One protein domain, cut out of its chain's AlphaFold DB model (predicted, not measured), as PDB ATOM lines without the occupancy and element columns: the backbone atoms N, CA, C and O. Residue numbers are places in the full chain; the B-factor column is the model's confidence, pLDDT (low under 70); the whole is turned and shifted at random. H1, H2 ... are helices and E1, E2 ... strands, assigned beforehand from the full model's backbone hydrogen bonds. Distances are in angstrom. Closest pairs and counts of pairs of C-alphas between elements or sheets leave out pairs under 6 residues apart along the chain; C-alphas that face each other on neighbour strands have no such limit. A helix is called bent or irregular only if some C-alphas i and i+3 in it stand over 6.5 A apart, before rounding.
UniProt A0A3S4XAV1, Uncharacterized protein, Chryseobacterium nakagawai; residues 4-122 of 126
ATOM      1  N   SER A   4     118.313  77.222  79.171       55.47
ATOM      2  CA  SER A   4     119.209  77.105  80.334       55.47
ATOM      3  C   SER A   4     118.670  77.836  81.571       55.47
ATOM      4  O   SER A   4     118.677  77.267  82.657       55.47
ATOM      5  N   GLY A   5     118.099  79.037  81.409       58.66
ATOM      6  CA  GLY A   5     117.591  79.842  82.530       58.66
ATOM      7  C   GLY A   5     116.401  79.220  83.274       58.66
ATOM      8  O   GLY A   5     116.352  79.266  84.499       58.66
ATOM      9  N   LYS A   6     115.476  78.552  82.564       59.38
ATOM     10  CA  LYS A   6     114.349  77.841  83.208       59.38
ATOM     11  C   LYS A   6     114.807  76.626  84.014       59.38
ATOM     12  O   LYS A   6     114.168  76.254  84.993       59.38
ATOM     13  N   THR A   7     115.902  75.995  83.598       61.94
ATOM     14  CA  THR A   7     116.415  74.784  84.246       61.94
ATOM     15  C   THR A   7     117.075  75.124  85.586       61.94
ATOM     16  O   THR A   7     116.792  74.473  86.591       61.94
ATOM     17  N   GLU A   8     117.861  76.204  85.638       64.00
ATOM     18  CA  GLU A   8     118.504  76.696  86.867       64.00
ATOM     19  C   GLU A   8     117.500  77.187  87.925       64.00
ATOM     20  O   GLU A   8     117.675  76.953  89.128       64.00
ATOM     21  N   GLU A   9     116.416  77.833  87.490       68.19
ATOM     22  CA  GLU A   9     115.339  78.292  88.371       68.19
ATOM     23  C   GLU A   9     114.608  77.106  89.022       68.19
ATOM     24  O   GLU A   9     114.470  77.045  90.247       68.19
ATOM     25  N   ILE A  10     114.242  76.094  88.229       69.75
ATOM     26  CA  ILE A  10     113.599  74.867  88.723       69.75
ATOM     27  C   ILE A  10     114.508  74.119  89.709       69.75
ATOM     28  O   ILE A  10     114.038  73.631  90.740       69.75
ATOM     29  N   GLU A  11     115.809  74.016  89.432       74.19
ATOM     30  CA  GLU A  11     116.759  73.386  90.358       74.19
ATOM     31  C   GLU A  11     116.906  74.149  91.674       74.19
ATOM     32  O   GLU A  11     117.067  73.537  92.735       74.19
ATOM     33  N   THR A  12     116.831  75.476  91.624       75.62
ATOM     34  CA  THR A  12     116.862  76.322  92.818       75.62
ATOM     35  C   THR A  12     115.614  76.101  93.671       75.62
ATOM     36  O   THR A  12     115.731  75.847  94.871       75.62
ATOM     37  N   LEU A  13     114.431  76.070  93.056       78.69
ATOM     38  CA  LEU A  13     113.166  75.811  93.750       78.69
ATOM     39  C   LEU A  13     113.125  74.416  94.391       78.69
ATOM     40  O   LEU A  13     112.734  74.278  95.553       78.69
ATOM     41  N   LYS A  14     113.621  73.383  93.694       81.88
ATOM     42  CA  LYS A  14     113.718  72.014  94.237       81.88
ATOM     43  C   LYS A  14     114.527  71.947  95.533       81.88
ATOM     44  O   LYS A  14     114.227  71.120  96.389       81.88
ATOM     45  N   LYS A  15     115.552  72.791  95.697       86.00
ATOM     46  CA  LYS A  15     116.364  72.840  96.927       86.00
ATOM     47  C   LYS A  15     115.570  73.393  98.111       86.00
ATOM     48  O   LYS A  15     115.751  72.904  99.222       86.00
ATOM     49  N   TYR A  16     114.682  74.355  97.874       85.81
ATOM     50  CA  TYR A  16     113.812  74.935  98.899       85.81
ATOM     51  C   TYR A  16     112.659  74.004  99.284       85.81
ATOM     52  O   TYR A  16     112.333  73.893 100.463       85.81
ATOM     53  N   MET A  17     112.132  73.235  98.327       84.75
ATOM     54  CA  MET A  17     111.115  72.203  98.582       84.75
ATOM     55  C   MET A  17     111.605  71.035  99.455       84.75
ATOM     56  O   MET A  17     110.785  70.266  99.947       84.75
ATOM     57  N   LYS A  18     112.922  70.887  99.673       86.19
ATOM     58  CA  LYS A  18     113.482  69.901 100.621       86.19
ATOM     59  C   LYS A  18     113.226  70.252 102.089       86.19
ATOM     60  O   LYS A  18     113.588  69.473 102.964       86.19
ATOM     61  N   GLY A  19     112.677  71.432 102.355       87.19
ATOM     62  CA  GLY A  19     112.272  71.833 103.687       87.19
ATOM     63  C   GLY A  19     110.963  71.197 104.149       87.19
ATOM     64  O   GLY A  19     110.465  70.234 103.564       87.19
ATOM     65  N   GLU A  20     110.402  71.722 105.234       91.19
ATOM     66  CA  GLU A  20     109.242  71.102 105.870       91.19
ATOM     67  C   GLU A  20     107.929  71.573 105.234       91.19
ATOM     68  O   GLU A  20     107.651  72.774 105.248       91.19
ATOM     69  N   PRO A  21     107.073  70.668 104.726       91.69
ATOM     70  CA  PRO A  21     105.767  71.072 104.228       91.69
ATOM     71  C   PRO A  21     104.878  71.554 105.383       91.69
ATOM     72  O   PRO A  21     104.882  70.964 106.473       91.69
ATOM     73  N   ARG A  22     104.100  72.606 105.120       92.56
ATOM     74  CA  ARG A  22     103.087  73.177 106.015       92.56
ATOM     75  C   ARG A  22     101.761  73.419 105.286       92.56
ATOM     76  O   ARG A  22     101.696  73.383 104.059       92.56
ATOM     77  N   GLY A  23     100.695  73.640 106.049       85.81
ATOM     78  CA  GLY A  23      99.333  73.856 105.563       85.81
ATOM     79  C   GLY A  23      98.377  72.785 106.085       85.81
ATOM     80  O   GLY A  23      98.488  72.354 107.228       85.81
ATOM     81  N   ILE A  24      97.450  72.327 105.241       76.62
ATOM     82  CA  ILE A  24      96.327  71.465 105.656       76.62
ATOM     83  C   ILE A  24      96.799  70.168 106.336       76.62
ATOM     84  O   ILE A  24      96.267  69.786 107.373       76.62
ATOM     85  N   ILE A  25      97.800  69.487 105.763       78.00
ATOM     86  CA  ILE A  25      98.282  68.193 106.282       78.00
ATOM     87  C   ILE A  25      99.177  68.383 107.514       78.00
ATOM     88  O   ILE A  25      99.140  67.585 108.447       78.00
ATOM     89  N   LYS A  26     100.004  69.433 107.511       89.62
ATOM     90  CA  LYS A  26     100.922  69.769 108.603       89.62
ATOM     91  C   LYS A  26     100.707  71.229 108.993       89.62
ATOM     92  O   LYS A  26     101.264  72.103 108.331       89.62
ATOM     93  N   PRO A  27      99.907  71.509 110.031       91.31
ATOM     94  CA  PRO A  27      99.601  72.878 110.422       91.31
ATOM     95  C   PRO A  27     100.862  73.682 110.738       91.31
ATOM     96  O   PRO A  27     101.851  73.131 111.224       91.31
ATOM     97  N   PHE A  28     100.802  74.991 110.507       94.25
ATOM     98  CA  PHE A  28     101.828  75.904 111.000       94.25
ATOM     99  C   PHE A  28     101.878  75.893 112.532       94.25
ATOM    100  O   PHE A  28     100.843  75.795 113.212       94.25
ATOM    101  N   ILE A  29     103.094  76.019 113.057       94.50
ATOM    102  CA  ILE A  29     103.405  76.053 114.488       94.50
ATOM    103  C   ILE A  29     104.188  77.319 114.831       94.50
ATOM    104  O   ILE A  29     104.821  77.915 113.968       94.50
ATOM    105  N   SER A  30     104.182  77.733 116.099       91.75
ATOM    106  CA  SER A  30     104.767  79.017 116.515       91.75
ATOM    107  C   SER A  30     106.251  79.177 116.172       91.75
ATOM    108  O   SER A  30     106.703  80.293 115.937       91.75
ATOM    109  N   SER A  31     107.012  78.081 116.097       92.25
ATOM    110  CA  SER A  31     108.426  78.105 115.701       92.25
ATOM    111  C   SER A  31     108.652  78.323 114.199       92.25
ATOM    112  O   SER A  31     109.799  78.442 113.776       92.25
ATOM    113  N   ASP A  32     107.593  78.375 113.385       92.56
ATOM    114  CA  ASP A  32     107.671  78.747 111.969       92.56
ATOM    115  C   ASP A  32     107.656  80.267 111.759       92.56
ATOM    116  O   ASP A  32     107.924  80.735 110.651       92.56
ATOM    117  N   LYS A  33     107.351  81.039 112.809       90.56
ATOM    118  CA  LYS A  33     107.298  82.500 112.758       90.56
ATOM    119  C   LYS A  33     108.597  83.060 112.191       90.56
ATOM    120  O   LYS A  33     109.680  82.718 112.661       90.56
ATOM    121  N   GLY A  34     108.482  83.900 111.167       89.12
ATOM    122  CA  GLY A  34     109.636  84.533 110.547       89.12
ATOM    123  C   GLY A  34     110.503  83.679 109.662       89.12
ATOM    124  O   GLY A  34     111.466  84.185 109.085       89.12
ATOM    125  N   LYS A  35     110.180  82.400 109.501       92.19
ATOM    126  CA  LYS A  35     110.911  81.577 108.550       92.19
ATOM    127  C   LYS A  35     110.537  81.957 107.127       92.19
ATOM    128  O   LYS A  35     109.423  82.401 106.834       92.19
ATOM    129  N   PHE A  36     111.488  81.732 106.230       93.25
ATOM    130  CA  PHE A  36     111.207  81.782 104.809       93.25
ATOM    131  C   PHE A  36     110.312  80.614 104.414       93.25
ATOM    132  O   PHE A  36     110.518  79.473 104.835       93.25
ATOM    133  N   VAL A  37     109.337  80.906 103.570       93.56
ATOM    134  CA  VAL A  37     108.382  79.952 103.034       93.56
ATOM    135  C   VAL A  37     108.382  80.047 101.518       93.56
ATOM    136  O   VAL A  37     108.398  81.131 100.935       93.56
ATOM    137  N   LEU A  38     108.369  78.886 100.879       92.81
ATOM    138  CA  LEU A  38     108.031  78.745  99.476       92.81
ATOM    139  C   LEU A  38     106.530  78.475  99.374       92.81
ATOM    140  O   LEU A  38     106.042  77.545 100.015       92.81
ATOM    141  N   SER A  39     105.822  79.263  98.573       90.56
ATOM    142  CA  SER A  39     104.382  79.140  98.339       90.56
ATOM    143  C   SER A  39     104.075  78.985  96.852       90.56
ATOM    144  O   SER A  39     104.763  79.567  96.013       90.56
ATOM    145  N   GLY A  40     103.043  78.217  96.507       85.25
ATOM    146  CA  GLY A  40     102.584  78.111  95.122       85.25
ATOM    147  C   GLY A  40     101.316  77.287  94.954       85.25
ATOM    148  O   GLY A  40     100.822  76.664  95.897       85.25
ATOM    149  N   LEU A  41     100.766  77.316  93.739       71.94
ATOM    150  CA  LEU A  41      99.521  76.624  93.411       71.94
ATOM    151  C   LEU A  41      99.671  75.103  93.515       71.94
ATOM    152  O   LEU A  41     100.673  74.529  93.092       71.94
ATOM    153  N   ILE A  42      98.620  74.464  94.029       63.09
ATOM    154  CA  ILE A  42      98.500  73.003  94.146       63.09
ATOM    155  C   ILE A  42      98.421  72.345  92.749       63.09
ATOM    156  O   ILE A  42      98.867  71.214  92.570       63.09
ATOM    157  N   GLN A  43      97.878  73.051  91.747       58.25
ATOM    158  CA  GLN A  43      97.683  72.559  90.380       58.25
ATOM    159  C   GLN A  43      97.810  73.721  89.369       58.25
ATOM    160  O   GLN A  43      97.191  74.764  89.567       58.25
ATOM    161  N   GLY A  44      98.602  73.560  88.298       57.03
ATOM    162  CA  GLY A  44      98.813  74.580  87.247       57.03
ATOM    163  C   GLY A  44     100.287  74.941  86.993       57.03
ATOM    164  O   GLY A  44     101.183  74.435  87.669       57.03
ATOM    165  N   SER A  45     100.557  75.792  85.990       50.09
ATOM    166  CA  SER A  45     101.915  76.284  85.703       50.09
ATOM    167  C   SER A  45     102.391  77.218  86.819       50.09
ATOM    168  O   SER A  45     101.755  78.230  87.101       50.09
ATOM    169  N   MET A  46     103.492  76.832  87.459       56.78
ATOM    170  CA  MET A  46     104.013  77.381  88.709       56.78
ATOM    171  C   MET A  46     104.661  78.763  88.554       56.78
ATOM    172  O   MET A  46     105.753  78.865  88.003       56.78
ATOM    173  N   GLU A  47     104.069  79.785  89.169       68.69
ATOM    174  CA  GLU A  47     104.831  80.897  89.750       68.69
ATOM    175  C   GLU A  47     104.940  80.633  91.253       68.69
ATOM    176  O   GLU A  47     104.042  80.943  92.036       68.69
ATOM    177  N   MET A  48     106.012  79.946  91.646       81.56
ATOM    178  CA  MET A  48     106.329  79.748  93.057       81.56
ATOM    179  C   MET A  48     106.906  81.048  93.616       81.56
ATOM    180  O   MET A  48     107.823  81.622  93.032       81.56
ATOM    181  N   LYS A  49     106.403  81.493  94.764       86.69
ATOM    182  CA  LYS A  49     106.870  82.701  95.444       86.69
ATOM    183  C   LYS A  49     107.595  82.347  96.729       86.69
ATOM    184  O   LYS A  49     107.121  81.521  97.509       86.69
ATOM    185  N   ILE A  50     108.724  83.007  96.960       90.94
ATOM    186  CA  ILE A  50     109.443  82.949  98.231       90.94
ATOM    187  C   ILE A  50     109.089  84.196  99.019       90.94
ATOM    188  O   ILE A  50     109.153  85.306  98.491       90.94
ATOM    189  N   GLY A  51     108.770  84.018 100.292       92.00
ATOM    190  CA  GLY A  51     108.600  85.136 101.198       92.00
ATOM    191  C   GLY A  51     108.825  84.753 102.647       92.00
ATOM    192  O   GLY A  51     109.161  83.610 102.951       92.00
ATOM    193  N   LYS A  52     108.663  85.716 103.546       92.06
ATOM    194  CA  LYS A  52     108.804  85.521 104.989       92.06
ATOM    195  C   LYS A  52     107.428  85.383 105.638       92.06
ATOM    196  O   LYS A  52     106.529  86.162 105.322       92.06
ATOM    197  N   LEU A  53     107.248  84.395 106.515       92.38
ATOM    198  CA  LEU A  53     105.977  84.155 107.205       92.38
ATOM    199  C   LEU A  53     105.678  85.249 108.227       92.38
ATOM    200  O   LEU A  53     106.399  85.366 109.212       92.38
ATOM    201  N   VAL A  54     104.575  85.973 108.028       92.06
ATOM    202  CA  VAL A  54     104.153  87.064 108.917       92.06
ATOM    203  C   VAL A  54     103.049  86.617 109.870       92.06
ATOM    204  O   VAL A  54     103.178  86.795 111.075       92.06
ATOM    205  N   GLN A  55     101.965  86.037 109.356       92.88
ATOM    206  CA  GLN A  55     100.810  85.602 110.153       92.88
ATOM    207  C   GLN A  55     100.100  84.444 109.449       92.88
ATOM    208  O   GLN A  55     100.065  84.379 108.223       92.88
ATOM    209  N   VAL A  56      99.499  83.549 110.223       93.50
ATOM    210  CA  VAL A  56      98.653  82.452 109.759       93.50
ATOM    211  C   VAL A  56      97.298  82.583 110.440       93.50
ATOM    212  O   VAL A  56      97.210  82.520 111.664       93.50
ATOM    213  N   ARG A  57      96.240  82.743 109.647       92.69
ATOM    214  CA  ARG A  57      94.856  82.764 110.120       92.69
ATOM    215  C   ARG A  57      94.183  81.450 109.814       92.69
ATOM    216  O   ARG A  57      93.969  81.113 108.646       92.69
ATOM    217  N   ARG A  58      93.857  80.703 110.858       90.88
ATOM    218  CA  ARG A  58      93.332  79.355 110.707       90.88
ATOM    219  C   ARG A  58      91.924  79.384 110.141       90.88
ATOM    220  O   ARG A  58      91.055  80.069 110.665       90.88
ATOM    221  N   LYS A  59      91.689  78.588 109.097       87.62
ATOM    222  CA  LYS A  59      90.361  78.385 108.486       87.62
ATOM    223  C   LYS A  59      89.656  79.645 107.951       87.62
ATOM    224  O   LYS A  59      88.450  79.602 107.720       87.62
ATOM    225  N   MET A  60      90.385  80.738 107.732       85.62
ATOM    226  CA  MET A  60      89.838  82.003 107.210       85.62
ATOM    227  C   MET A  60      89.892  82.106 105.676       85.62
ATOM    228  O   MET A  60      89.467  83.100 105.098       85.62
ATOM    229  N   GLY A  61      90.462  81.108 105.003       80.81
ATOM    230  CA  GLY A  61      90.624  81.057 103.555       80.81
ATOM    231  C   GLY A  61      89.504  80.289 102.861       80.81
ATOM    232  O   GLY A  61      88.619  79.697 103.487       80.81
ATOM    233  N   ALA A  62      89.565  80.248 101.528       73.75
ATOM    234  CA  ALA A  62      88.628  79.471 100.721       73.75
ATOM    235  C   ALA A  62      88.589  78.003 101.179       73.75
ATOM    236  O   ALA A  62      89.627  77.427 101.511       73.75
ATOM    237  N   PHE A  63      87.399  77.398 101.202       79.94
ATOM    238  CA  PHE A  63      87.185  76.010 101.641       79.94
ATOM    239  C   PHE A  63      87.673  75.706 103.074       79.94
ATOM    240  O   PHE A  63      87.986  74.561 103.390       79.94
ATOM    241  N   GLY A  64      87.753  76.720 103.947       80.75
ATOM    242  CA  GLY A  64      88.246  76.558 105.318       80.75
ATOM    243  C   GLY A  64      89.750  76.293 105.392       80.75
ATOM    244  O   GLY A  64      90.226  75.728 106.378       80.75
ATOM    245  N   THR A  65      90.497  76.672 104.352       83.56
ATOM    246  CA  THR A  65      91.963  76.673 104.377       83.56
ATOM    247  C   THR A  65      92.495  77.812 105.238       83.56
ATOM    248  O   THR A  65      91.773  78.749 105.578       83.56
ATOM    249  N   ASP A  66      93.764  77.737 105.616       90.31
ATOM    250  CA  ASP A  66      94.415  78.838 106.315       90.31
ATOM    251  C   ASP A  66      94.710  79.985 105.337       90.31
ATOM    252  O   ASP A  66      95.063  79.747 104.177       90.31
ATOM    253  N   VAL A  67      94.602  81.226 105.816       91.88
ATOM    254  CA  VAL A  67      95.189  82.384 105.129       91.88
ATOM    255  C   VAL A  67      96.567  82.634 105.713       91.88
ATOM    256  O   VAL A  67      96.713  82.838 106.914       91.88
ATOM    257  N   VAL A  68      97.580  82.647 104.859       92.75
ATOM    258  CA  VAL A  68      98.971  82.889 105.230       92.75
ATOM    259  C   VAL A  68      99.380  84.253 104.692       92.75
ATOM    260  O   VAL A  68      99.355  84.486 103.486       92.75
ATOM    261  N   LEU A  69      99.747  85.167 105.583       92.50
ATOM    262  CA  LEU A  69     100.331  86.449 105.215       92.50
ATOM    263  C   LEU A  69     101.835  86.282 105.029       92.50
ATOM    264  O   LEU A  69     102.538  85.810 105.930       92.50
ATOM    265  N   ILE A  70     102.315  86.675 103.855       92.06
ATOM    266  CA  ILE A  70     103.702  86.515 103.434       92.06
ATOM    267  C   ILE A  70     104.264  87.883 103.059       92.06
ATOM    268  O   ILE A  70     103.645  88.648 102.322       92.06
ATOM    269  N   ARG A  71     105.450  88.190 103.581       91.56
ATOM    270  CA  ARG A  71     106.239  89.351 103.169       91.56
ATOM    271  C   ARG A  71     107.095  88.963 101.970       91.56
ATOM    272  O   ARG A  71     107.923  88.061 102.093       91.56
ATOM    273  N   GLU A  72     106.905  89.621 100.836       90.69
ATOM    274  CA  GLU A  72     107.729  89.445  99.638       90.69
ATOM    275  C   GLU A  72     109.067  90.203  99.764       90.69
ATOM    276  O   GLU A  72     109.264  91.023 100.666       90.69
ATOM    277  N   ALA A  73     110.013  89.917  98.864       88.75
ATOM    278  CA  ALA A  73     111.374  90.466  98.914       88.75
ATOM    279  C   ALA A  73     111.427  92.001  98.842       88.75
ATOM    280  O   ALA A  73     112.311  92.630  99.424       88.75
ATOM    281  N   ASP A  74     110.465  92.620  98.165       88.56
ATOM    282  CA  ASP A  74     110.344  94.070  98.026       88.56
ATOM    283  C   ASP A  74     109.676  94.758  99.234       88.56
ATOM    284  O   ASP A  74     109.586  95.993  99.251       88.56
ATOM    285  N   GLY A  75     109.238  93.986 100.234       87.06
ATOM    286  CA  GLY A  75     108.508  94.460 101.406       87.06
ATOM    287  C   GLY A  75     106.983  94.395 101.288       87.06
ATOM    288  O   GLY A  75     106.293  94.693 102.269       87.06
ATOM    289  N   THR A  76     106.437  94.002 100.140       88.62
ATOM    290  CA  THR A  76     104.992  93.873  99.934       88.62
ATOM    291  C   THR A  76     104.423  92.778 100.836       88.62
ATOM    292  O   THR A  76     105.028  91.721 101.002       88.62
ATOM    293  N   LEU A  77     103.272  93.037 101.464       88.44
ATOM    294  CA  LEU A  77     102.521  92.018 102.202       88.44
ATOM    295  C   LEU A  77     101.437  91.449 101.294       88.44
ATOM    296  O   LEU A  77     100.578  92.198 100.832       88.44
ATOM    297  N   SER A  78     101.446  90.140 101.090       89.12
ATOM    298  CA  SER A  78     100.444  89.424 100.305       89.12
ATOM    299  C   SER A  78      99.727  88.382 101.159       89.12
ATOM    300  O   SER A  78     100.300  87.786 102.074       89.12
ATOM    301  N   SER A  79      98.451  88.145 100.858       90.44
ATOM    302  CA  SER A  79      97.660  87.069 101.455       90.44
ATOM    303  C   SER A  79      97.613  85.858 100.533       90.44
ATOM    304  O   SER A  79      97.213  85.959  99.373       90.44
ATOM    305  N   HIS A  80      97.969  84.701 101.069       90.12
ATOM    306  CA  HIS A  80      98.014  83.432 100.359       90.12
ATOM    307  C   HIS A  80      96.983  82.480 100.953       90.12
ATOM    308  O   HIS A  80      96.913  82.304 102.165       90.12
ATOM    309  N   HIS A  81      96.181  81.849 100.105       87.12
ATOM    310  CA  HIS A  81      95.172  80.872 100.502       87.12
ATOM    311  C   HIS A  81      95.082  79.780  99.435       87.12
ATOM    312  O   HIS A  81      95.394  80.030  98.271       87.12
ATOM    313  N   ASN A  82      94.670  78.570  99.826       85.19
ATOM    314  CA  ASN A  82      94.564  77.416  98.922       85.19
ATOM    315  C   ASN A  82      95.860  77.115  98.122       85.19
ATOM    316  O   ASN A  82      95.834  76.853  96.919       85.19
ATOM    317  N   GLN A  83      97.010  77.184  98.798       87.31
ATOM    318  CA  GLN A  83      98.343  76.958  98.228       87.31
ATOM    319  C   GLN A  83      99.113  75.890  99.012       87.31
ATOM    320  O   GLN A  83      98.770  75.559 100.148       87.31
ATOM    321  N   CYS A  84     100.170  75.352  98.402       88.19
ATOM    322  CA  CYS A  84     101.166  74.550  99.105       88.19
ATOM    323  C   CYS A  84     102.234  75.449  99.726       88.19
ATOM    324  O   CYS A  84     102.634  76.437  99.113       88.19
ATOM    325  N   PHE A  85     102.730  75.057 100.901       91.88
ATOM    326  CA  PHE A  85     103.762  75.791 101.624       91.88
ATOM    327  C   PHE A  85     104.902  74.863 102.048       91.88
ATOM    328  O   PHE A  85     104.655  73.785 102.589       91.88
ATOM    329  N   TRP A  86     106.146  75.306 101.861       93.12
ATOM    330  CA  TRP A  86     107.342  74.647 102.390       93.12
ATOM    331  C   TRP A  86     108.185  75.644 103.170       93.12
ATOM    332  O   TRP A  86     108.615  76.655 102.617       93.12
ATOM    333  N   ILE A  87     108.455  75.348 104.440       94.88
ATOM    334  CA  ILE A  87     109.438  76.081 105.238       94.88
ATOM    335  C   ILE A  87     110.808  75.833 104.628       94.88
ATOM    336  O   ILE A  87     111.263  74.693 104.590       94.88
ATOM    337  N   ILE A  88     111.464  76.883 104.151       93.75
ATOM    338  CA  ILE A  88     112.766  76.772 103.500       93.75
ATOM    339  C   ILE A  88     113.829  76.420 104.553       93.75
ATOM    340  O   ILE A  88     113.858  77.065 105.602       93.75
ATOM    341  N   PRO A  89     114.735  75.456 104.285       93.81
ATOM    342  CA  PRO A  89     115.789  75.086 105.227       93.81
ATOM    343  C   PRO A  89     116.675  76.263 105.658       93.81
ATOM    344  O   PRO A  89     117.118  77.052 104.818       93.81
ATOM    345  N   ASP A  90     117.006  76.310 106.949       90.81
ATOM    346  CA  ASP A  90     117.733  77.413 107.600       90.81
ATOM    347  C   ASP A  90     119.094  77.727 106.957       90.81
ATOM    348  O   ASP A  90     119.506  78.883 106.884       90.81
ATOM    349  N   GLN A  91     119.760  76.723 106.377       91.19
ATOM    350  CA  GLN A  91     121.025  76.892 105.646       91.19
ATOM    351  C   GLN A  91     120.945  77.894 104.475       91.19
ATOM    352  O   GLN A  91     121.973  78.385 104.013       91.19
ATOM    353  N   TYR A  92     119.741  78.202 103.978       90.19
ATOM    354  CA  TYR A  92     119.530  79.189 102.915       90.19
ATOM    355  C   TYR A  92     119.137  80.575 103.434       90.19
ATOM    356  O   TYR A  92     119.150  81.529 102.655       90.19
ATOM    357  N   HIS A  93     118.804  80.719 104.721       88.06
ATOM    358  CA  HIS A  93     118.271  81.968 105.273       88.06
ATOM    359  C   HIS A  93     119.273  83.112 105.183       88.06
ATOM    360  O   HIS A  93     118.873  84.222 104.871       88.06
ATOM    361  N   GLY A  94     120.574  82.853 105.354       86.69
ATOM    362  CA  GLY A  94     121.603  83.889 105.200       86.69
ATOM    363  C   GLY A  94     121.596  84.536 103.809       86.69
ATOM    364  O   GLY A  94     121.654  85.756 103.693       86.69
ATOM    365  N   LYS A  95     121.444  83.724 102.753       88.62
ATOM    366  CA  LYS A  95     121.310  84.212 101.372       88.62
ATOM    367  C   LYS A  95     119.970  84.909 101.141       88.62
ATOM    368  O   LYS A  95     119.921  85.895 100.422       88.62
ATOM    369  N   LEU A  96     118.881  84.385 101.698       88.38
ATOM    370  CA  LEU A  96     117.557  84.974 101.507       88.38
ATOM    371  C   LEU A  96     117.431  86.314 102.239       88.38
ATOM    372  O   LEU A  96     116.937  87.268 101.659       88.38
ATOM    373  N   ASN A  97     117.973  86.437 103.448       87.25
ATOM    374  CA  ASN A  97     117.978  87.691 104.202       87.25
ATOM    375  C   ASN A  97     118.645  88.841 103.434       87.25
ATOM    376  O   ASN A  97     118.172  89.965 103.528       87.25
ATOM    377  N   SER A  98     119.691  88.587 102.637       87.94
ATOM    378  CA  SER A  98     120.329  89.644 101.835       87.94
ATOM    379  C   SER A  98     119.533  90.059 100.592       87.94
ATOM    380  O   SER A  98     119.831  91.091  99.996       87.94
ATOM    381  N   MET A  99     118.540  89.264 100.185       86.75
ATOM    382  CA  MET A  99     117.676  89.539  99.030       86.75
ATOM    383  C   MET A  99     116.391  90.270  99.411       86.75
ATOM    384  O   MET A  99     115.721  90.824  98.543       86.75
ATOM    385  N   PHE A 100     116.025  90.240 100.689       87.25
ATOM    386  CA  PHE A 100     114.803  90.841 101.194       87.25
ATOM    387  C   PHE A 100     115.124  92.227 101.734       87.25
ATOM    388  O   PHE A 100     116.139  92.424 102.402       87.25
ATOM    389  N   LYS A 101     114.255  93.202 101.457       83.06
ATOM    390  CA  LYS A 101     114.348  94.493 102.133       83.06
ATOM    391  C   LYS A 101     114.272  94.278 103.641       83.06
ATOM    392  O   LYS A 101     113.507  93.439 104.119       83.06
ATOM    393  N   ASP A 102     115.026  95.095 104.368       66.81
ATOM    394  CA  ASP A 102     114.983  95.165 105.825       66.81
ATOM    395  C   ASP A 102     113.681  95.848 106.271       66.81
ATOM    396  O   ASP A 102     113.631  97.019 106.644       66.81
ATOM    397  N   VAL A 103     112.573  95.130 106.098       58.19
ATOM    398  CA  VAL A 103     111.239  95.559 106.502       58.19
ATOM    399  C   VAL A 103     110.896  94.737 107.727       58.19
ATOM    400  O   VAL A 103     110.385  93.635 107.590       58.19
ATOM    401  N   TYR A 104     111.260  95.268 108.894       52.97
ATOM    402  CA  TYR A 104     110.791  94.903 110.232       52.97
ATOM    403  C   TYR A 104     110.569  93.403 110.533       52.97
ATOM    404  O   TYR A 104     109.691  92.718 110.012       52.97
ATOM    405  N   ASN A 105     111.351  92.924 111.500       52.75
ATOM    406  CA  ASN A 105     111.195  91.645 112.189       52.75
ATOM    407  C   ASN A 105     109.738  91.333 112.555       52.75
ATOM    408  O   ASN A 105     109.174  92.046 113.369       52.75
ATOM    409  N   ASP A 106     109.191  90.233 112.033       56.59
ATOM    410  CA  ASP A 106     108.196  89.337 112.657       56.59
ATOM    411  C   ASP A 106     107.447  89.850 113.883       56.59
ATOM    412  O   ASP A 106     107.529  89.328 114.999       56.59
ATOM    413  N   ASP A 107     106.643  90.862 113.655       64.50
ATOM    414  CA  ASP A 107     105.987  91.650 114.677       64.50
ATOM    415  C   ASP A 107     104.481  91.423 114.651       64.50
ATOM    416  O   ASP A 107     103.729  92.259 115.133       64.50
ATOM    417  N   ALA A 108     104.021  90.272 114.158       66.19
ATOM    418  CA  ALA A 108     102.617  89.890 114.285       66.19
ATOM    419  C   ALA A 108     102.135  89.943 115.739       66.19
ATOM    420  O   ALA A 108     100.974  90.232 115.977       66.19
ATOM    421  N   ASP A 109     103.026  89.778 116.719       77.19
ATOM    422  CA  ASP A 109     102.699  89.928 118.144       77.19
ATOM    423  C   ASP A 109     102.741  91.380 118.644       77.19
ATOM    424  O   ASP A 109     102.467  91.633 119.816       77.19
ATOM    425  N   LEU A 110     103.060  92.355 117.792       78.44
ATOM    426  CA  LEU A 110     103.112  93.784 118.121       78.44
ATOM    427  C   LEU A 110     102.131  94.599 117.269       78.44
ATOM    428  O   LEU A 110     101.425  95.436 117.835       78.44
ATOM    429  N   HIS A 111     102.013  94.286 115.981       81.38
ATOM    430  CA  HIS A 111     101.198  94.995 115.004       81.38
ATOM    431  C   HIS A 111      99.984  94.183 114.555       81.38
ATOM    432  O   HIS A 111      99.991  92.953 114.510       81.38
ATOM    433  N   GLU A 112      98.925  94.905 114.206       87.19
ATOM    434  CA  GLU A 112      97.761  94.321 113.559       87.19
ATOM    435  C   GLU A 112      97.989  94.218 112.059       87.19
ATOM    436  O   GLU A 112      98.386  95.180 111.398       87.19
ATOM    437  N   TYR A 113      97.644  93.062 111.517       86.69
ATOM    438  CA  TYR A 113      97.612  92.827 110.087       86.69
ATOM    439  C   TYR A 113      96.168  92.721 109.610       86.69
ATOM    440  O   TYR A 113      95.304  92.249 110.347       86.69
ATOM    441  N   SER A 114      95.896  93.173 108.388       86.00
ATOM    442  CA  SER A 114      94.598  93.034 107.718       86.00
ATOM    443  C   SER A 114      94.714  92.094 106.526       86.00
ATOM    444  O   SER A 114      95.714  92.158 105.809       86.00
ATOM    445  N   ILE A 115      93.672  91.311 106.259       82.44
ATOM    446  CA  ILE A 115      93.499  90.620 104.974       82.44
ATOM    447  C   ILE A 115      92.646  91.530 104.092       82.44
ATOM    448  O   ILE A 115      91.548  91.905 104.494       82.44
ATOM    449  N   ASP A 116      93.161  91.936 102.929       76.81
ATOM    450  CA  ASP A 116      92.455  92.798 101.963       76.81
ATOM    451  C   ASP A 116      91.816  94.057 102.588       76.81
ATOM    452  O   ASP A 116      90.701  94.465 102.257       76.81
ATOM    453  N   GLY A 117      92.514  94.666 103.555       77.81
ATOM    454  CA  GLY A 117      92.056  95.856 104.282       77.81
ATOM    455  C   GLY A 117      90.951  95.606 105.317       77.81
ATOM    456  O   GLY A 117      90.467  96.554 105.935       77.81
ATOM    457  N   LYS A 118      90.561  94.348 105.542       77.75
ATOM    458  CA  LYS A 118      89.526  93.926 106.493       77.75
ATOM    459  C   LYS A 118      90.114  93.044 107.597       77.75
ATOM    460  O   LYS A 118      91.282  92.658 107.555       77.75
ATOM    461  N   GLU A 119      89.284  92.757 108.604       82.50
ATOM    462  CA  GLU A 119      89.567  91.776 109.660       82.50
ATOM    463  C   GLU A 119      90.936  91.996 110.318       82.50
ATOM    464  O   GLU A 119      91.850  91.192 110.168       82.50
ATOM    465  N   LYS A 120      91.143  93.126 110.992       88.06
ATOM    466  CA  LYS A 120      92.433  93.389 111.642       88.06
ATOM    467  C   LYS A 120      92.664  92.411 112.790       88.06
ATOM    468  O   LYS A 120      91.774  92.182 113.605       88.06
ATOM    469  N   THR A 121      93.845  91.804 112.838       89.69
ATOM    470  CA  THR A 121      94.185  90.833 113.882       89.69
ATOM    471  C   THR A 121      95.676  90.836 114.178       89.69
ATOM    472  O   THR A 121      96.509  91.006 113.284       89.69
ATOM    473  N   LYS A 122      95.992  90.609 115.451       90.38
ATOM    474  CA  LYS A 122      97.331  90.531 116.024       90.38
ATOM    475  C   LYS A 122      97.603  89.110 116.527       90.38
ATOM    476  O   LYS A 122      96.709  88.474 117.073       90.38
TER     477      LYS A 122
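What this domain is: This is residues 4 to 122 of the 126 residues of an uncharacterized protein of Chryseobacterium nakagawai (UniProt A0A3S4XAV1). One strongly twisted sheet of six strands folds over at a sharp bend in its longest strand, E3, and makes an open, curled core. H1 runs away from it at one end, where its residues 4 to 9 stick out; the small hairpin E7 and E8 sits at the other end, and H2 only grazes the sheet. The printed part has 119 residues, with two named helices and eight named strands in the order H1, E1, E2, E3, E4, E5, E6, H2, E7, E8, a mixed class. The sheet order is E1, E6, E2, E3, E4, E5, antiparallel throughout. The whole is compact, with a radius of gyration of the C-alphas of 14.0 A and spans of 44 by 33 by 24 A.

How they stand to each other: In the large sheet E3, residues 49 to 57, bends by 83 degrees at residue 52. Its pairing is staggered: residues 49 to 52 pair with E2, residues 36 to 41, and residues 52 to 57 pair with E4, residues 67 to 71. N 37 and O 51 are 2.8 A apart, and N 54 and O 69 are 2.9 A apart. E5, residues 77 to 80, is an edge strand beside E4, with N 70 and O 78 at 2.9 A. E2 to E5 form a meander, each strand the antiparallel neighbour of the one before. E6, residues 83 to 87, is antiparallel to E2 at 157 degrees, with N 38 and O 86 at 2.8 A. E1, residues 20 to 22, is the other edge strand, beside E6, with N 22 and O 85 at 2.8 A. H1, residues 4 to 16, only grazes the sheet with its residues 13 to 16; the C-alphas of Tyr 16 and Leu 38, its closest to E2, are 6.9 A apart. H2, residues 90 to 97, also only grazes it; its closest C-alphas to E2, those of His 93 and Phe 36, are 7.1 A apart. The hairpin of E7, residues 113 to 115, and E8, residues 118 to 121, has N 115 and O 118 at 3.0 A. The closest C-alphas of E5 and E7, those of Ser 79 and Ile 115, are 6.5 A apart. O i to N i+4 pairs are within hydrogen-bond range in 8 of 9 cases in H1 and 2 of 4 in H2.

Where its parts are: E3 is 19.0 A long, from C-alpha 49 at (106.870, 82.701, 95.444). E2 is 17.1 A, and E4 and E6 are 13.2 A each. H1 is 19.5 A, from C-alpha 4 at (119.209, 77.105, 80.334). H2 is 10.8 A and irregular: C-alphas 91 and 94 are 7.0 A apart. E8 ends at C-alpha 121 at (94.185, 90.833, 113.882).

The domain as a whole: The two C-alphas farthest apart, those of Ser 4 and Leu 110, are 44.3 A apart. The printed part has no cut. The links E1 to E2 and H2 to E7 are long. The pLDDT is under 70 in residues 4 to 10, 42 to 47 and 102 to 108.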